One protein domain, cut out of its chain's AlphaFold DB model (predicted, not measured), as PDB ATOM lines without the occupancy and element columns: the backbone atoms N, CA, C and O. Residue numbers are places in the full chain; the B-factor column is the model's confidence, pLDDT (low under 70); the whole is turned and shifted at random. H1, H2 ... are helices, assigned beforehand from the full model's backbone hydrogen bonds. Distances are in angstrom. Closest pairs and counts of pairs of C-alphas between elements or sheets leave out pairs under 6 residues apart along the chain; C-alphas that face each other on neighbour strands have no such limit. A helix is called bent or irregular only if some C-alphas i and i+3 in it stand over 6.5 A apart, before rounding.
ATOM      1  N   LYS A   2     -48.720  -8.236   6.850       44.53
ATOM      2  CA  LYS A   2     -48.556  -7.054   7.739       44.53
ATOM      3  C   LYS A   2     -47.276  -6.216   7.519       44.53
ATOM      4  O   LYS A   2     -47.344  -5.001   7.605       44.53
ATOM      5  N   LYS A   3     -46.131  -6.828   7.181       45.16
ATOM      6  CA  LYS A   3     -44.835  -6.119   7.036       45.16
ATOM      7  C   LYS A   3     -44.739  -5.173   5.825       45.16
ATOM      8  O   LYS A   3     -43.975  -4.217   5.874       45.16
ATOM      9  N   ILE A   4     -45.505  -5.422   4.759       50.28
ATOM     10  CA  ILE A   4     -45.446  -4.635   3.511       50.28
ATOM     11  C   ILE A   4     -46.264  -3.338   3.643       50.28
ATOM     12  O   ILE A   4     -45.836  -2.294   3.164       50.28
ATOM     13  N   LEU A   5     -47.381  -3.381   4.380       52.62
ATOM     14  CA  LEU A   5     -48.249  -2.220   4.613       52.62
ATOM     15  C   LEU A   5     -47.654  -1.223   5.622       52.62
ATOM     16  O   LEU A   5     -47.842  -0.019   5.487       52.62
ATOM     17  N   THR A   6     -46.891  -1.690   6.617       51.34
ATOM     18  CA  THR A   6     -46.232  -0.779   7.571       51.34
ATOM     19  C   THR A   6     -45.084  -0.006   6.915       51.34
ATOM     20  O   THR A   6     -44.889   1.172   7.203       51.34
ATOM     21  N   GLY A   7     -44.349  -0.642   5.996       43.97
ATOM     22  CA  GLY A   7     -43.272   0.006   5.245       43.97
ATOM     23  C   GLY A   7     -43.776   1.069   4.266       43.97
ATOM     24  O   GLY A   7     -43.144   2.113   4.137       43.97
ATOM     25  N   SER A   8     -44.927   0.846   3.621       41.94
ATOM     26  CA  SER A   8     -45.499   1.800   2.664       41.94
ATOM     27  C   SER A   8     -46.060   3.052   3.338       41.94
ATOM     28  O   SER A   8     -45.821   4.141   2.833       41.94
ATOM     29  N   ILE A   9     -46.702   2.938   4.506       49.78
ATOM     30  CA  ILE A   9     -47.229   4.105   5.242       49.78
ATOM     31  C   ILE A   9     -46.085   5.012   5.733       49.78
ATOM     32  O   ILE A   9     -46.150   6.231   5.588       49.78
ATOM     33  N   LEU A  10     -44.995   4.426   6.245       50.69
ATOM     34  CA  LEU A  10     -43.813   5.187   6.675       50.69
ATOM     35  C   LEU A  10     -43.022   5.770   5.487       50.69
ATOM     36  O   LEU A  10     -42.405   6.831   5.609       50.69
ATOM     37  N   ALA A  11     -43.029   5.094   4.336       45.41
ATOM     38  CA  ALA A  11     -42.354   5.554   3.123       45.41
ATOM     39  C   ALA A  11     -43.141   6.641   2.370       45.41
ATOM     40  O   ALA A  11     -42.532   7.524   1.764       45.41
ATOM     41  N   GLU A  12     -44.473   6.613   2.419       48.09
ATOM     42  CA  GLU A  12     -45.338   7.578   1.735       48.09
ATOM     43  C   GLU A  12     -45.328   8.947   2.434       48.09
ATOM     44  O   GLU A  12     -45.240   9.979   1.765       48.09
ATOM     45  N   GLU A  13     -45.259   8.977   3.773       51.91
ATOM     46  CA  GLU A  13     -45.094  10.223   4.540       51.91
ATOM     47  C   GLU A  13     -43.708  10.864   4.298       51.91
ATOM     48  O   GLU A  13     -43.590  12.084   4.150       51.91
ATOM     49  N   LYS A  14     -42.654  10.043   4.137       47.50
ATOM     50  CA  LYS A  14     -41.292  10.503   3.802       47.50
ATOM     51  C   LYS A  14     -41.178  11.138   2.410       47.50
ATOM     52  O   LYS A  14     -40.275  11.946   2.189       47.50
ATOM     53  N   ARG A  15     -42.056  10.791   1.462       47.22
ATOM     54  CA  ARG A  15     -41.898  11.130   0.034       47.22
ATOM     55  C   ARG A  15     -42.432  12.518  -0.356       47.22
ATOM     56  O   ARG A  15     -42.190  12.961  -1.473       47.22
ATOM     57  N   SER A  16     -43.104  13.234   0.554       53.41
ATOM     58  CA  SER A  16     -43.704  14.562   0.299       53.41
ATOM     59  C   SER A  16     -43.080  15.708   1.117       53.41
ATOM     60  O   SER A  16     -43.659  16.798   1.187       53.41
ATOM     61  N   LEU A  17     -41.925  15.510   1.758       62.06
ATOM     62  CA  LEU A  17     -41.236  16.591   2.466       62.06
ATOM     63  C   LEU A  17     -40.241  17.268   1.526       62.06
ATOM     64  O   LEU A  17     -39.328  16.633   1.001       62.06
ATOM     65  N   THR A  18     -40.400  18.577   1.319       77.88
ATOM     66  CA  THR A  18     -39.392  19.392   0.631       77.88
ATOM     67  C   THR A  18     -38.040  19.190   1.316       77.88
ATOM     68  O   THR A  18     -37.985  19.081   2.543       77.88
ATOM     69  N   LYS A  19     -36.947  19.166   0.544       83.56
ATOM     70  CA  LYS A  19     -35.584  18.906   1.042       83.56
ATOM     71  C   LYS A  19     -35.259  19.694   2.323       83.56
ATOM     72  O   LYS A  19     -34.825  19.100   3.304       83.56
ATOM     73  N   LEU A  20     -35.608  20.983   2.351       86.12
ATOM     74  CA  LEU A  20     -35.452  21.861   3.514       86.12
ATOM     75  C   LEU A  20     -36.216  21.370   4.759       86.12
ATOM     76  O   LEU A  20     -35.654  21.309   5.847       86.12
ATOM     77  N   ARG A  21     -37.494  20.996   4.610       87.06
ATOM     78  CA  ARG A  21     -38.349  20.521   5.714       87.06
ATOM     79  C   ARG A  21     -37.797  19.236   6.332       87.06
ATOM     80  O   ARG A  21     -37.777  19.108   7.550       87.06
ATOM     81  N   SER A  22     -37.311  18.322   5.493       86.94
ATOM     82  CA  SER A  22     -36.670  17.078   5.936       86.94
ATOM     83  C   SER A  22     -35.368  17.341   6.699       86.94
ATOM     84  O   SER A  22     -35.150  16.767   7.762       86.94
ATOM     85  N   GLN A  23     -34.529  18.263   6.213       91.06
ATOM     86  CA  GLN A  23     -33.293  18.647   6.901       91.06
ATOM     87  C   GLN A  23     -33.576  19.262   8.277       91.06
ATOM     88  O   GLN A  23     -33.004  18.812   9.265       91.06
ATOM     89  N   LEU A  24     -34.509  20.218   8.361       92.62
ATOM     90  CA  LEU A  24     -34.917  20.824   9.635       92.62
ATOM     91  C   LEU A  24     -35.461  19.783  10.617       92.62
ATOM     92  O   LEU A  24     -35.093  19.794  11.788       92.62
ATOM     93  N   PHE A  25     -36.297  18.863  10.130       93.75
ATOM     94  CA  PHE A  25     -36.831  17.772  10.938       93.75
ATOM     95  C   PHE A  25     -35.710  16.914  11.538       93.75
ATOM     96  O   PHE A  25     -35.688  16.698  12.746       93.75
ATOM     97  N   VAL A  26     -34.758  16.467  10.713       93.94
ATOM     98  CA  VAL A  26     -33.628  15.649  11.175       93.94
ATOM     99  C   VAL A  26     -32.775  16.416  12.186       93.94
ATOM    100  O   VAL A  26     -32.441  15.859  13.228       93.94
ATOM    101  N   CYS A  27     -32.467  17.689  11.928       95.94
ATOM    102  CA  CYS A  27     -31.692  18.516  12.852       95.94
ATOM    103  C   CYS A  27     -32.371  18.632  14.225       95.94
ATOM    104  O   CYS A  27     -31.745  18.329  15.239       95.94
ATOM    105  N   ILE A  28     -33.652  19.012  14.267       95.62
ATOM    106  CA  ILE A  28     -34.391  19.165  15.530       95.62
ATOM    107  C   ILE A  28     -34.554  17.811  16.234       95.62
ATOM    108  O   ILE A  28     -34.445  17.746  17.454       95.62
ATOM    109  N   ALA A  29     -34.761  16.720  15.489       96.25
ATOM    110  CA  ALA A  29     -34.918  15.387  16.066       96.25
ATOM    111  C   ALA A  29     -33.623  14.908  16.729       96.25
ATOM    112  O   ALA A  29     -33.664  14.364  17.829       96.25
ATOM    113  N   ILE A  30     -32.472  15.153  16.096       97.69
ATOM    114  CA  ILE A  30     -31.163  14.857  16.688       97.69
ATOM    115  C   ILE A  30     -30.959  15.687  17.957       97.69
ATOM    116  O   ILE A  30     -30.584  15.126  18.984       97.69
ATOM    117  N   ILE A  31     -31.246  16.993  17.913       97.38
ATOM    118  CA  ILE A  31     -31.126  17.877  19.082       97.38
ATOM    119  C   ILE A  31     -32.006  17.376  20.232       97.38
ATOM    120  O   ILE A  31     -31.520  17.261  21.353       97.38
ATOM    121  N   LEU A  32     -33.268  17.028  19.960       97.19
ATOM    122  CA  LEU A  32     -34.189  16.500  20.965       97.19
ATOM    123  C   LEU A  32     -33.673  15.195  21.582       97.19
ATOM    124  O   LEU A  32     -33.654  15.075  22.804       97.19
ATOM    125  N   SER A  33     -33.231  14.241  20.761       97.25
ATOM    126  CA  SER A  33     -32.711  12.961  21.251       97.25
ATOM    127  C   SER A  33     -31.464  13.143  22.114       97.25
ATOM    128  O   SER A  33     -31.370  12.562  23.194       97.25
ATOM    129  N   LEU A  34     -30.517  13.979  21.674       96.81
ATOM    130  CA  LEU A  34     -29.315  14.289  22.449       96.81
ATOM    131  C   LEU A  34     -29.666  14.990  23.763       96.81
ATOM    132  O   LEU A  34     -29.143  14.618  24.812       96.81
ATOM    133  N   PHE A  35     -30.584  15.958  23.712       95.88
ATOM    134  CA  PHE A  35     -31.071  16.662  24.891       95.88
ATOM    135  C   PHE A  35     -31.711  15.701  25.895       95.88
ATOM    136  O   PHE A  35     -31.390  15.770  27.076       95.88
ATOM    137  N   GLN A  36     -32.566  14.778  25.450       95.31
ATOM    138  CA  GLN A  36     -33.208  13.800  26.332       95.31
ATOM    139  C   GLN A  36     -32.197  12.859  26.986       95.31
ATOM    140  O   GLN A  36     -32.264  12.655  28.197       95.31
ATOM    141  N   ILE A  37     -31.248  12.322  26.210       95.75
ATOM    142  CA  ILE A  37     -30.199  11.444  26.745       95.75
ATOM    143  C   ILE A  37     -29.403  12.197  27.809       95.75
ATOM    144  O   ILE A  37     -29.330  11.735  28.944       95.75
ATOM    145  N   TRP A  38     -28.883  13.380  27.473       95.56
ATOM    146  CA  TRP A  38     -28.116  14.203  28.405       95.56
ATOM    147  C   TRP A  38     -28.931  14.613  29.640       95.56
ATOM    148  O   TRP A  38     -28.416  14.593  30.757       95.56
ATOM    149  N   SER A  39     -30.211  14.946  29.460       93.69
ATOM    150  CA  SER A  39     -31.103  15.367  30.540       93.69
ATOM    151  C   SER A  39     -31.352  14.252  31.554       93.69
ATOM    152  O   SER A  39     -31.464  14.537  32.741       93.69
ATOM    153  N   VAL A  40     -31.441  12.996  31.111       91.81
ATOM    154  CA  VAL A  40     -31.660  11.847  32.003       91.81
ATOM    155  C   VAL A  40     -30.369  11.419  32.701       91.81
ATOM    156  O   VAL A  40     -30.410  11.017  33.860       91.81
ATOM    157  N   THR A  41     -29.222  11.502  32.028       93.31
ATOM    158  CA  THR A  41     -27.944  11.028  32.582       93.31
ATOM    159  C   THR A  41     -27.232  12.066  33.451       93.31
ATOM    160  O   THR A  41     -26.644  11.707  34.469       93.31
ATOM    161  N   TRP A  42     -27.267  13.345  33.067       89.25
ATOM    162  CA  TRP A  42     -26.517  14.430  33.723       89.25
ATOM    163  C   TRP A  42     -27.351  15.681  34.018       89.25
ATOM    164  O   TRP A  42     -26.840  16.626  34.623       89.25
ATOM    165  N   GLY A  43     -28.612  15.726  33.588       79.88
ATOM    166  CA  GLY A  43     -29.442  16.923  33.655       79.88
ATOM    167  C   GLY A  43     -29.779  17.344  35.082       79.88
ATOM    168  O   GLY A  43     -30.757  16.884  35.658       79.88
ATOM    169  N   LYS A  44     -29.024  18.304  35.621       82.81
ATOM    170  CA  LYS A  44     -29.383  19.083  36.822       82.81
ATOM    171  C   LYS A  44     -30.104  20.382  36.450       82.81
ATOM    172  O   LYS A  44     -29.845  21.436  37.024       82.81
ATOM    173  N   LEU A  45     -30.939  20.336  35.415       83.62
ATOM    174  CA  LEU A  45     -31.708  21.498  34.990       83.62
ATOM    175  C   LEU A  45     -32.928  21.677  35.890       83.62
ATOM    176  O   LEU A  45     -33.527  20.704  36.343       83.62
ATOM    177  N   ASN A  46     -33.325  22.933  36.096       86.25
ATOM    178  CA  ASN A  46     -34.616  23.243  36.695       86.25
ATOM    179  C   ASN A  46     -35.738  22.549  35.883       86.25
ATOM    180  O   ASN A  46     -35.694  22.606  34.645       86.25
ATOM    181  N   PRO A  47     -36.744  21.934  36.532       88.44
ATOM    182  CA  PRO A  47     -37.859  21.284  35.842       88.44
ATOM    183  C   PRO A  47     -38.542  22.173  34.791       88.44
ATOM    184  O   PRO A  47     -38.880  21.698  33.708       88.44
ATOM    185  N   MET A  48     -38.668  23.479  35.060       88.69
ATOM    186  CA  MET A  48     -39.246  24.447  34.123       88.69
ATOM    187  C   MET A  48     -38.437  24.537  32.819       88.69
ATOM    188  O   MET A  48     -39.010  24.510  31.730       88.69
ATOM    189  N   ASN A  49     -37.103  24.554  32.916       92.31
ATOM    190  CA  ASN A  49     -36.211  24.545  31.752       92.31
ATOM    191  C   ASN A  49     -36.329  23.249  30.955       92.31
ATOM    192  O   ASN A  49     -36.421  23.281  29.729       92.31
ATOM    193  N   GLN A  50     -36.351  22.102  31.639       93.44
ATOM    194  CA  GLN A  50     -36.491  20.813  30.961       93.44
ATOM    195  C   GLN A  50     -37.792  20.738  30.165       93.44
ATOM    196  O   GLN A  50     -37.773  20.336  28.999       93.44
ATOM    197  N   MET A  51     -38.905  21.165  30.768       92.56
ATOM    198  CA  MET A  51     -40.210  21.170  30.113       92.56
ATOM    199  C   MET A  51     -40.252  22.140  28.932       92.56
ATOM    200  O   MET A  51     -40.700  21.744  27.858       92.56
ATOM    201  N   ALA A  52     -39.750  23.369  29.084       94.81
ATOM    202  CA  ALA A  52     -39.753  24.366  28.012       94.81
ATOM    203  C   ALA A  52     -38.939  23.911  26.786       94.81
ATOM    204  O   ALA A  52     -39.414  23.991  25.646       94.81
ATOM    205  N   ILE A  53     -37.733  23.377  27.008       96.12
ATOM    206  CA  ILE A  53     -36.871  22.873  25.930       96.12
ATOM    207  C   ILE A  53     -37.511  21.648  25.271       96.12
ATOM    208  O   ILE A  53     -37.644  21.603  24.049       96.12
ATOM    209  N   HIS A  54     -37.969  20.669  26.054       96.25
ATOM    210  CA  HIS A  54     -38.607  19.477  25.499       96.25
ATOM    211  C   HIS A  54     -39.868  19.820  24.688       96.25
ATOM    212  O   HIS A  54     -40.004  19.374  23.547       96.25
ATOM    213  N   LEU A  55     -40.762  20.640  25.253       96.88
ATOM    214  CA  LEU A  55     -42.036  21.016  24.641       96.88
ATOM    215  C   LEU A  55     -41.832  21.801  23.340       96.88
ATOM    216  O   LEU A  55     -42.473  21.506  22.333       96.88
ATOM    217  N   SER A  56     -40.910  22.766  23.325       97.62
ATOM    218  CA  SER A  56     -40.612  23.540  22.113       97.62
ATOM    219  C   SER A  56     -40.080  22.667  20.972       97.62
ATOM    220  O   SER A  56     -40.535  22.795  19.832       97.62
ATOM    221  N   LEU A  57     -39.179  21.725  21.273       97.75
ATOM    222  CA  LEU A  57     -38.607  20.817  20.280       97.75
ATOM    223  C   LEU A  57     -39.644  19.812  19.760       97.75
ATOM    224  O   LEU A  57     -39.760  19.631  18.547       97.75
ATOM    225  N   ILE A  58     -40.430  19.182  20.642       96.88
ATOM    226  CA  ILE A  58     -41.423  18.179  20.225       96.88
ATOM    227  C   ILE A  58     -42.576  18.807  19.431       96.88
ATOM    228  O   ILE A  58     -43.019  18.235  18.428       96.88
ATOM    229  N   LEU A  59     -43.030  20.010  19.805       96.88
ATOM    230  CA  LEU A  59     -44.011  20.754  19.015       96.88
ATOM    231  C   LEU A  59     -43.422  21.156  17.662       96.88
ATOM    232  O   LEU A  59     -44.062  20.922  16.637       96.88
ATOM    233  N   GLY A  60     -42.184  21.663  17.628       96.12
ATOM    234  CA  GLY A  60     -41.487  21.984  16.381       96.12
ATOM    235  C   GLY A  60     -41.440  20.792  15.416       96.12
ATOM    236  O   GLY A  60     -41.807  20.913  14.246       96.12
ATOM    237  N   LEU A  61     -41.094  19.601  15.913       94.69
ATOM    238  CA  LEU A  61     -41.136  18.364  15.121       94.69
ATOM    239  C   LEU A  61     -42.544  18.014  14.644       94.69
ATOM    240  O   LEU A  61     -42.724  17.604  13.497       94.69
ATOM    241  N   THR A  62     -43.545  18.198  15.502       94.19
ATOM    242  CA  THR A  62     -44.938  17.879  15.181       94.19
ATOM    243  C   THR A  62     -45.437  18.709  14.001       94.19
ATOM    244  O   THR A  62     -45.978  18.139  13.054       94.19
ATOM    245  N   PHE A  63     -45.184  20.021  13.983       93.19
ATOM    246  CA  PHE A  63     -45.550  20.888  12.854       93.19
ATOM    247  C   PHE A  63     -44.737  20.584  11.583       93.19
ATOM    248  O   PHE A  63     -45.260  20.693  10.470       93.19
ATOM    249  N   LEU A  64     -43.485  20.122  11.718       91.00
ATOM    250  CA  LEU A  64     -42.664  19.682  10.582       91.00
ATOM    251  C   LEU A  64     -43.077  18.321  10.007       91.00
ATOM    252  O   LEU A  64     -42.861  18.091   8.818       91.00
ATOM    253  N   ILE A  65     -43.718  17.430  10.762       88.50
ATOM    254  CA  ILE A  65     -44.227  16.160  10.216       88.50
ATOM    255  C   ILE A  65     -45.687  16.300   9.784       88.50
ATOM    256  O   ILE A  65     -46.026  16.059   8.626       88.50
ATOM    257  N   LYS A  66     -46.562  16.715  10.703       82.81
ATOM    258  CA  LYS A  66     -48.017  16.670  10.541       82.81
ATOM    259  C   LYS A  66     -48.533  17.965   9.920       82.81
ATOM    260  O   LYS A  66     -48.765  18.966  10.598       82.81
ATOM    261  N   ARG A  67     -48.717  17.933   8.599       75.44
ATOM    262  CA  ARG A  67     -49.226  19.064   7.815       75.44
ATOM    263  C   ARG A  67     -50.757  19.124   7.853       75.44
ATOM    264  O   ARG A  67     -51.407  18.140   7.519       75.44
ATOM    265  N   THR A  68     -51.323  20.297   8.152       69.69
ATOM    266  CA  THR A  68     -52.789  20.504   8.161       69.69
ATOM    267  C   THR A  68     -53.418  20.483   6.770       69.69
ATOM    268  O   THR A  68     -54.508  19.951   6.596       69.69
ATOM    269  N   ALA A  69     -52.754  21.048   5.759       75.31
ATOM    270  CA  ALA A  69     -53.258  21.048   4.388       75.31
ATOM    271  C   ALA A  69     -52.121  21.202   3.376       75.31
ATOM    272  O   ALA A  69     -51.033  21.669   3.706       75.31
ATOM    273  N   LYS A  70     -52.361  20.842   2.111       74.75
ATOM    274  CA  LYS A  70     -51.356  20.998   1.044       74.75
ATOM    275  C   LYS A  70     -51.207  22.443   0.534       74.75
ATOM    276  O   LYS A  70     -50.407  22.677  -0.367       74.75
ATOM    277  N   SER A  71     -51.967  23.401   1.072       84.69
ATOM    278  CA  SER A  71     -51.947  24.794   0.615       84.69
ATOM    279  C   SER A  71     -50.661  25.518   1.029       84.69
ATOM    280  O   SER A  71     -50.068  25.225   2.069       84.69
ATOM    281  N   LYS A  72     -50.240  26.511   0.232       82.88
ATOM    282  CA  LYS A  72     -49.080  27.364   0.558       82.88
ATOM    283  C   LYS A  72     -49.249  28.068   1.910       82.88
ATOM    284  O   LYS A  72     -48.298  28.135   2.679       82.88
ATOM    285  N   ALA A  73     -50.466  28.522   2.216       86.88
ATOM    286  CA  ALA A  73     -50.793  29.159   3.490       86.88
ATOM    287  C   ALA A  73     -50.613  28.207   4.684       86.88
ATOM    288  O   ALA A  73     -50.033  28.598   5.690       86.88
ATOM    289  N   ALA A  74     -51.032  26.942   4.561       85.25
ATOM    290  CA  ALA A  74     -50.843  25.954   5.624       85.25
ATOM    291  C   ALA A  74     -49.361  25.619   5.846       85.25
ATOM    292  O   ALA A  74     -48.931  25.458   6.982       85.25
ATOM    293  N   VAL A  75     -48.565  25.565   4.775       86.56
ATOM    294  CA  VAL A  75     -47.111  25.375   4.886       86.56
ATOM    295  C   VAL A  75     -46.453  26.566   5.585       86.56
ATOM    296  O   VAL A  75     -45.613  26.361   6.456       86.56
ATOM    297  N   LEU A  76     -46.838  27.798   5.236       89.06
ATOM    298  CA  LEU A  76     -46.331  28.997   5.903       89.06
ATOM    299  C   LEU A  76     -46.703  29.002   7.391       89.06
ATOM    300  O   LEU A  76     -45.847  29.265   8.229       89.06
ATOM    301  N   PHE A  77     -47.948  28.646   7.712       92.81
ATOM    302  CA  PHE A  77     -48.404  28.517   9.091       92.81
ATOM    303  C   PHE A  77     -47.567  27.505   9.880       92.81
ATOM    304  O   PHE A  77     -47.165  27.811  10.995       92.81
ATOM    305  N   ASP A  78     -47.248  26.339   9.305       92.62
ATOM    306  CA  ASP A  78     -46.395  25.343   9.969       92.62
ATOM    307  C   ASP A  78     -45.020  25.932  10.323       92.62
ATOM    308  O   ASP A  78     -44.543  25.749  11.439       92.62
ATOM    309  N   TYR A  79     -44.386  26.669   9.405       93.31
ATOM    310  CA  TYR A  79     -43.083  27.290   9.667       93.31
ATOM    311  C   TYR A  79     -43.152  28.398  10.720       93.31
ATOM    312  O   TYR A  79     -42.276  28.475  11.580       93.31
ATOM    313  N   VAL A  80     -44.196  29.228  10.683       95.88
ATOM    314  CA  VAL A  80     -44.424  30.260  11.703       95.88
ATOM    315  C   VAL A  80     -44.673  29.615  13.066       95.88
ATOM    316  O   VAL A  80     -44.086  30.045  14.053       95.88
ATOM    317  N   ALA A  81     -45.470  28.547  13.124       95.94
ATOM    318  CA  ALA A  81     -45.719  27.800  14.351       95.94
ATOM    319  C   ALA A  81     -44.424  27.209  14.926       95.94
ATOM    320  O   ALA A  81     -44.179  27.359  16.120       95.94
ATOM    321  N   VAL A  82     -43.566  26.612  14.087       96.31
ATOM    322  CA  VAL A  82     -42.237  26.116  14.499       96.31
ATOM    323  C   VAL A  82     -41.393  27.245  15.087       96.31
ATOM    324  O   VAL A  82     -40.821  27.084  16.161       96.31
ATOM    325  N   LEU A  83     -41.330  28.396  14.418       97.31
ATOM    326  CA  LEU A  83     -40.561  29.534  14.913       97.31
ATOM    327  C   LEU A  83     -41.097  30.037  16.261       97.31
ATOM    328  O   LEU A  83     -40.313  30.281  17.175       97.31
ATOM    329  N   LEU A  84     -42.419  30.143  16.405       97.88
ATOM    330  CA  LEU A  84     -43.068  30.607  17.630       97.88
ATOM    331  C   LEU A  84     -42.844  29.661  18.816       97.88
ATOM    332  O   LEU A  84     -42.537  30.144  19.903       97.88
ATOM    333  N   VAL A  85     -42.942  28.337  18.635       97.75
ATOM    334  CA  VAL A  85     -42.681  27.395  19.743       97.75
ATOM    335  C   VAL A  85     -41.214  27.379  20.151       97.75
ATOM    336  O   VAL A  85     -40.925  27.266  21.339       97.75
ATOM    337  N   LEU A  86     -40.286  27.530  19.200       97.75
ATOM    338  CA  LEU A  86     -38.862  27.641  19.514       97.75
ATOM    339  C   LEU A  86     -38.562  28.951  20.254       97.75
ATOM    340  O   LEU A  86     -37.854  28.928  21.257       97.75
ATOM    341  N   ALA A  87     -39.150  30.069  19.820       97.81
ATOM    342  CA  ALA A  87     -39.027  31.354  20.507       97.81
ATOM    343  C   ALA A  87     -39.607  31.301  21.931       97.81
ATOM    344  O   ALA A  87     -38.959  31.760  22.869       97.81
ATOM    345  N   ALA A  88     -40.774  30.672  22.111       97.38
ATOM    346  CA  ALA A  88     -41.366  30.433  23.426       97.38
ATOM    347  C   ALA A  88     -40.449  29.573  24.309       97.38
ATOM    348  O   ALA A  88     -40.225  29.901  25.473       97.38
ATOM    349  N   GLY A  89     -39.857  28.512  23.747       96.44
ATOM    350  CA  GLY A  89     -38.887  27.667  24.443       96.44
ATOM    351  C   GLY A  89     -37.675  28.447  24.935       96.44
ATOM    352  O   GLY A  89     -37.301  28.323  26.099       96.44
ATOM    353  N   VAL A  90     -37.096  29.294  24.078       96.44
ATOM    354  CA  VAL A  90     -35.969  30.167  24.443       96.44
ATOM    355  C   VAL A  90     -36.381  31.162  25.526       96.44
ATOM    356  O   VAL A  90     -35.677  31.282  26.524       96.44
ATOM    357  N   TYR A  91     -37.531  31.828  25.377       96.31
ATOM    358  CA  TYR A  91     -38.019  32.798  26.357       96.31
ATOM    359  C   TYR A  91     -38.175  32.172  27.746       96.31
ATOM    360  O   TYR A  91     -37.582  32.666  28.707       96.31
ATOM    361  N   TYR A  92     -38.904  31.057  27.845       94.62
ATOM    362  CA  TYR A  92     -39.076  30.351  29.113       94.62
ATOM    363  C   TYR A  92     -37.754  29.810  29.648       94.62
ATOM    364  O   TYR A  92     -37.564  29.819  30.857       94.62
ATOM    365  N   SER A  93     -36.824  29.405  28.776       93.94
ATOM    366  CA  SER A  93     -35.526  28.902  29.229       93.94
ATOM    367  C   SER A  93     -34.660  29.990  29.870       93.94
ATOM    368  O   SER A  93     -33.986  29.757  30.871       93.94
ATOM    369  N   LEU A  94     -34.694  31.202  29.308       94.12
ATOM    370  CA  LEU A  94     -33.967  32.356  29.841       94.12
ATOM    371  C   LEU A  94     -34.589  32.885  31.139       94.12
ATOM    372  O   LEU A  94     -33.874  33.390  31.997       94.12
ATOM    373  N   HIS A  95     -35.908  32.753  31.297       93.25
ATOM    374  CA  HIS A  95     -36.643  33.284  32.449       93.25
ATOM    375  C   HIS A  95     -37.044  32.218  33.474       93.25
ATOM    376  O   HIS A  95     -37.769  32.530  34.420       93.25
ATOM    377  N   ALA A  96     -36.598  30.970  33.322       89.94
ATOM    378  CA  ALA A  96     -37.084  29.862  34.138       89.94
ATOM    379  C   ALA A  96     -36.826  30.026  35.629       89.94
ATOM    380  O   ALA A  96     -37.664  29.606  36.415       89.94
ATOM    381  N   GLU A  97     -35.704  30.626  36.031       88.56
ATOM    382  CA  GLU A  97     -35.422  30.856  37.449       88.56
ATOM    383  C   GLU A  97     -36.458  31.800  38.061       88.56
ATOM    384  O   GLU A  97     -37.139  31.415  39.008       88.56
ATOM    385  N   ARG A  98     -36.668  32.972  37.442       90.31
ATOM    386  CA  ARG A  98     -37.709  33.932  37.843       90.31
ATOM    387  C   ARG A  98     -39.081  33.265  37.901       90.31
ATOM    388  O   ARG A  98     -39.805  33.442  38.870       90.31
ATOM    389  N   ILE A  99     -39.444  32.500  36.872       88.94
ATOM    390  CA  ILE A  99     -40.758  31.850  36.794       88.94
ATOM    391  C   ILE A  99     -40.899  30.759  37.868       88.94
ATOM    392  O   ILE A  99     -41.984  30.596  38.419       88.94
ATOM    393  N   ALA A 100     -39.824  30.034  38.183       87.50
ATOM    394  CA  ALA A 100     -39.837  28.951  39.162       87.50
ATOM    395  C   ALA A 100     -39.955  29.444  40.610       87.50
ATOM    396  O   ALA A 100     -40.547  28.745  41.429       87.50
ATOM    397  N   VAL A 101     -39.404  30.619  40.929       89.50
ATOM    398  CA  VAL A 101     -39.464  31.195  42.287       89.50
ATOM    399  C   VAL A 101     -40.595  32.209  42.469       89.50
ATOM    400  O   VAL A 101     -40.808  32.689  43.580       89.50
ATOM    401  N   ARG A 102     -41.330  32.522  41.395       89.62
ATOM    402  CA  ARG A 102     -42.434  33.481  41.409       89.62
ATOM    403  C   ARG A 102     -43.505  33.070  42.414       89.62
ATOM    404  O   ARG A 102     -44.038  31.961  42.345       89.62
ATOM    405  N   ILE A 103     -43.936  34.022  43.236       88.00
ATOM    406  CA  ILE A 103     -45.087  33.851  44.126       88.00
ATOM    407  C   ILE A 103     -46.376  34.221  43.369       88.00
ATOM    408  O   ILE A 103     -46.558  35.383  42.983       88.00
ATOM    409  N   PRO A 104     -47.302  33.267  43.132       84.50
ATOM    410  CA  PRO A 104     -48.576  33.568  42.487       84.50
ATOM    411  C   PRO A 104     -49.355  34.653  43.245       84.50
ATOM    412  O   PRO A 104     -49.281  34.729  44.467       84.50
ATOM    413  N   ILE A 105     -50.129  35.471  42.522       81.38
ATOM    414  CA  ILE A 105     -50.983  36.564  43.044       81.38
ATOM    415  C   ILE A 105     -50.205  37.806  43.517       81.38
ATOM    416  O   ILE A 105     -50.672  38.916  43.283       81.38
ATOM    417  N   MET A 106     -49.016  37.646  44.103       84.56
ATOM    418  CA  MET A 106     -48.185  38.769  44.571       84.56
ATOM    419  C   MET A 106     -47.358  39.400  43.448       84.56
ATOM    420  O   MET A 106     -47.250  40.620  43.356       84.56
ATOM    421  N   GLU A 107     -46.807  38.575  42.560       86.81
ATOM    422  CA  GLU A 107     -46.026  39.042  41.414       86.81
ATOM    423  C   GLU A 107     -46.845  38.843  40.137       86.81
ATOM    424  O   GLU A 107     -47.113  37.698  39.775       86.81
ATOM    425  N   PRO A 108     -47.298  39.885  39.426       86.50
ATOM    426  CA  PRO A 108     -48.058  39.696  38.192       86.50
ATOM    427  C   PRO A 108     -47.206  39.030  37.099       86.50
ATOM    428  O   PRO A 108     -45.982  39.149  37.083       86.50
ATOM    429  N   LEU A 109     -47.855  38.309  36.177       89.94
ATOM    430  CA  LEU A 109     -47.171  37.840  34.967       89.94
ATOM    431  C   LEU A 109     -46.867  39.038  34.072       89.94
ATOM    432  O   LEU A 109     -47.691  39.946  33.943       89.94
ATOM    433  N   THR A 110     -45.713  39.001  33.414       93.38
ATOM    434  CA  THR A 110     -45.417  39.963  32.353       93.38
ATOM    435  C   THR A 110     -46.283  39.680  31.124       93.38
ATOM    436  O   THR A 110     -46.787  38.570  30.927       93.38
ATOM    437  N   SER A 111     -46.463  40.686  30.274       94.88
ATOM    438  CA  SER A 111     -47.143  40.550  28.980       94.88
ATOM    439  C   SER A 111     -46.537  39.436  28.119       94.88
ATOM    440  O   SER A 111     -47.251  38.695  27.444       94.88
ATOM    441  N   GLU A 112     -45.221  39.293  28.183       95.25
ATOM    442  CA  GLU A 112     -44.413  38.329  27.457       95.25
ATOM    443  C   GLU A 112     -44.636  36.907  27.982       95.25
ATOM    444  O   GLU A 112     -44.808  35.986  27.180       95.25
ATOM    445  N   ASP A 113     -44.731  36.733  29.307       94.56
ATOM    446  CA  ASP A 113     -45.087  35.452  29.933       94.56
ATOM    447  C   ASP A 113     -46.441  34.952  29.429       94.56
ATOM    448  O   ASP A 113     -46.598  33.789  29.055       94.56
ATOM    449  N   ILE A 114     -47.427  35.851  29.402       95.19
ATOM    450  CA  ILE A 114     -48.781  35.531  28.951       95.19
ATOM    451  C   ILE A 114     -48.764  35.196  27.460       95.19
ATOM    452  O   ILE A 114     -49.369  34.208  27.047       95.19
ATOM    453  N   PHE A 115     -48.055  35.986  26.651       97.44
ATOM    454  CA  PHE A 115     -47.972  35.776  25.211       97.44
ATOM    455  C   PHE A 115     -47.355  34.417  24.862       97.44
ATOM    456  O   PHE A 115     -47.982  33.619  24.163       97.44
ATOM    457  N   PHE A 116     -46.157  34.113  25.371       97.00
ATOM    458  CA  PHE A 116     -45.485  32.849  25.062       97.00
ATOM    459  C   PHE A 116     -46.174  31.644  25.711       97.00
ATOM    460  O   PHE A 116     -46.212  30.567  25.111       97.00
ATOM    461  N   GLY A 117     -46.783  31.820  26.887       95.31
ATOM    462  CA  GLY A 117     -47.628  30.799  27.501       95.31
ATOM    463  C   GLY A 117     -48.840  30.466  26.629       95.31
ATOM    464  O   GLY A 117     -49.116  29.295  26.362       95.31
ATOM    465  N   LEU A 118     -49.520  31.488  26.101       96.62
ATOM    466  CA  LEU A 118     -50.652  31.305  25.194       96.62
ATOM    467  C   LEU A 118     -50.224  30.635  23.881       96.62
ATOM    468  O   LEU A 118     -50.925  29.748  23.397       96.62
ATOM    469  N   VAL A 119     -49.058  31.000  23.336       97.81
ATOM    470  CA  VAL A 119     -48.461  30.329  22.170       97.81
ATOM    471  C   VAL A 119     -48.307  28.832  22.433       97.81
ATOM    472  O   VAL A 119     -48.756  28.030  21.613       97.81
ATOM    473  N   PHE A 120     -47.736  28.431  23.574       96.94
ATOM    474  CA  PHE A 120     -47.613  27.012  23.907       96.94
ATOM    475  C   PHE A 120     -48.964  26.319  24.047       96.94
ATOM    476  O   PHE A 120     -49.128  25.233  23.494       96.94
ATOM    477  N   VAL A 121     -49.941  26.929  24.723       96.62
ATOM    478  CA  VAL A 121     -51.279  26.340  24.887       96.62
ATOM    479  C   VAL A 121     -51.959  26.139  23.532       96.62
ATOM    480  O   VAL A 121     -52.350  25.020  23.196       96.62
ATOM    481  N   LEU A 122     -52.062  27.193  22.720       97.31
ATOM    482  CA  LEU A 122     -52.771  27.144  21.440       97.31
ATOM    483  C   LEU A 122     -52.099  26.188  20.452       97.31
ATOM    484  O   LEU A 122     -52.777  25.386  19.807       97.31
ATOM    485  N   LEU A 123     -50.768  26.232  20.350       97.25
ATOM    486  CA  LEU A 123     -50.037  25.354  19.439       97.25
ATOM    487  C   LEU A 123     -50.000  23.903  19.930       97.25
ATOM    488  O   LEU A 123     -49.984  23.004  19.095       97.25
ATOM    489  N   SER A 124     -50.074  23.651  21.241       96.88
ATOM    490  CA  SER A 124     -50.240  22.292  21.778       96.88
ATOM    491  C   SER A 124     -51.612  21.713  21.446       96.88
ATOM    492  O   SER A 124     -51.696  20.564  21.017       96.88
ATOM    493  N   LEU A 125     -52.684  22.503  21.575       96.69
ATOM    494  CA  LEU A 125     -54.033  22.077  21.186       96.69
ATOM    495  C   LEU A 125     -54.113  21.785  19.683       96.69
ATOM    496  O   LEU A 125     -54.638  20.751  19.271       96.69
ATOM    497  N   GLU A 126     -53.544  22.656  18.852       95.81
ATOM    498  CA  GLU A 126     -53.482  22.451  17.404       95.81
ATOM    499  C   GLU A 126     -52.623  21.229  17.032       95.81
ATOM    500  O   GLU A 126     -53.010  20.440  16.167       95.81
ATOM    501  N   ALA A 127     -51.488  21.021  17.700       94.88
ATOM    502  CA  ALA A 127     -50.664  19.829  17.521       94.88
ATOM    503  C   ALA A 127     -51.434  18.554  17.901       94.88
ATOM    504  O   ALA A 127     -51.437  17.593  17.132       94.88
ATOM    505  N   ALA A 128     -52.150  18.563  19.029       94.62
ATOM    506  CA  ALA A 128     -52.988  17.453  19.475       94.62
ATOM    507  C   ALA A 128     -54.141  17.164  18.494       94.62
ATOM    508  O   ALA A 128     -54.420  16.003  18.180       94.62
ATOM    509  N   ARG A 129     -54.749  18.212  17.915       94.06
ATOM    510  CA  ARG A 129     -55.754  18.086  16.846       94.06
ATOM    511  C   ARG A 129     -55.209  17.346  15.626       94.06
ATOM    512  O   ARG A 129     -55.932  16.568  15.013       94.06
ATOM    513  N   ARG A 130     -53.949  17.605  15.259       90.44
ATOM    514  CA  ARG A 130     -53.282  17.007  14.091       90.44
ATOM    515  C   ARG A 130     -52.810  15.573  14.325       90.44
ATOM    516  O   ARG A 130     -52.670  14.831  13.354       90.44
ATOM    517  N   THR A 131     -52.505  15.196  15.565       90.00
ATOM    518  CA  THR A 131     -51.938  13.879  15.902       90.00
ATOM    519  C   THR A 131     -52.987  12.878  16.367       90.00
ATOM    520  O   THR A 131     -52.960  11.734  15.923       90.00
ATOM    521  N   ILE A 132     -53.897  13.302  17.245       91.69
ATOM    522  CA  ILE A 132     -54.893  12.442  17.898       91.69
ATOM    523  C   ILE A 132     -56.298  12.741  17.361       91.69
ATOM    524  O   ILE A 132     -57.086  11.823  17.150       91.69
TER     525      ILE A 132
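This is residues 2 to 132 of the 159 residues of an uncharacterized protein of Virgibacillus halodenitrificans (UniProt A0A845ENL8). Three helices, H2, H3 and H4, stand side by side in a row with H3 in the middle, neighbours running opposite ways, and H5 crosses over H3 and H4 at a steep tilt. Residues 2 to 12 of H1 stick out, and so does the turn at residues 101 to 108. The printed part has 131 residues with five named helices, H1 to H5 in chain order, and no named strand: the class is all helix. It is only just loose, close to compact, with a radius of gyration of the C-alphas of 17.1 A, and elongated, spanning 58 by 38 by 26 A.

Find C-alpha 2 at (-48.556, -7.054, 7.739), where H1, residues 2 to 14, begins; it is 19.4 A long. H2, residues 19 to 41, runs 33.4 A, and H3, residues 47 to 65, 26.9 A. H4, residues 72 to 101, begins at (-49.080, 27.364, 0.558) and spans 43.0 A; it is irregular, C-alphas 94 and 97 being 7.9 A apart, with a kink of 64 degrees near residue 95. H5, residues 111 to 131, runs 30.1 A to (-51.938, 13.879, 15.902).

Start at the hub, H3, which touches three helices. H2 and H3 form a helical hairpin at a shallow tilt of 26 degrees; their closest C-alphas, Phe 25 and Leu 61, are 6.0 A apart. H3 and H4 form another at 5 degrees, closest at C-alphas Gly 60 and Val 82, 4.6 A. H5 touches H4 residues 81 to 92 alone at a steep tilt of 50 degrees, closest at C-alphas Ala 88 and Phe 116, 5.0 A. With residues 123 to 127 alone it touches H3, closest at C-alphas Thr 62 and Ala 127, 6.5 A. H1 is only just apart from H2, at 8.3 A. Every O i to N i+4 pair is within hydrogen-bond range in H2, H3 and H5; H1 has 7 of 9 and H4 24 of 26.

The C-alphas farthest apart, Ile 4 and Met 106, are 59.8 A from each other. The printed part has no cut and no long link. Look for pLDDT under 70 at residues 2 to 17 and residue 68.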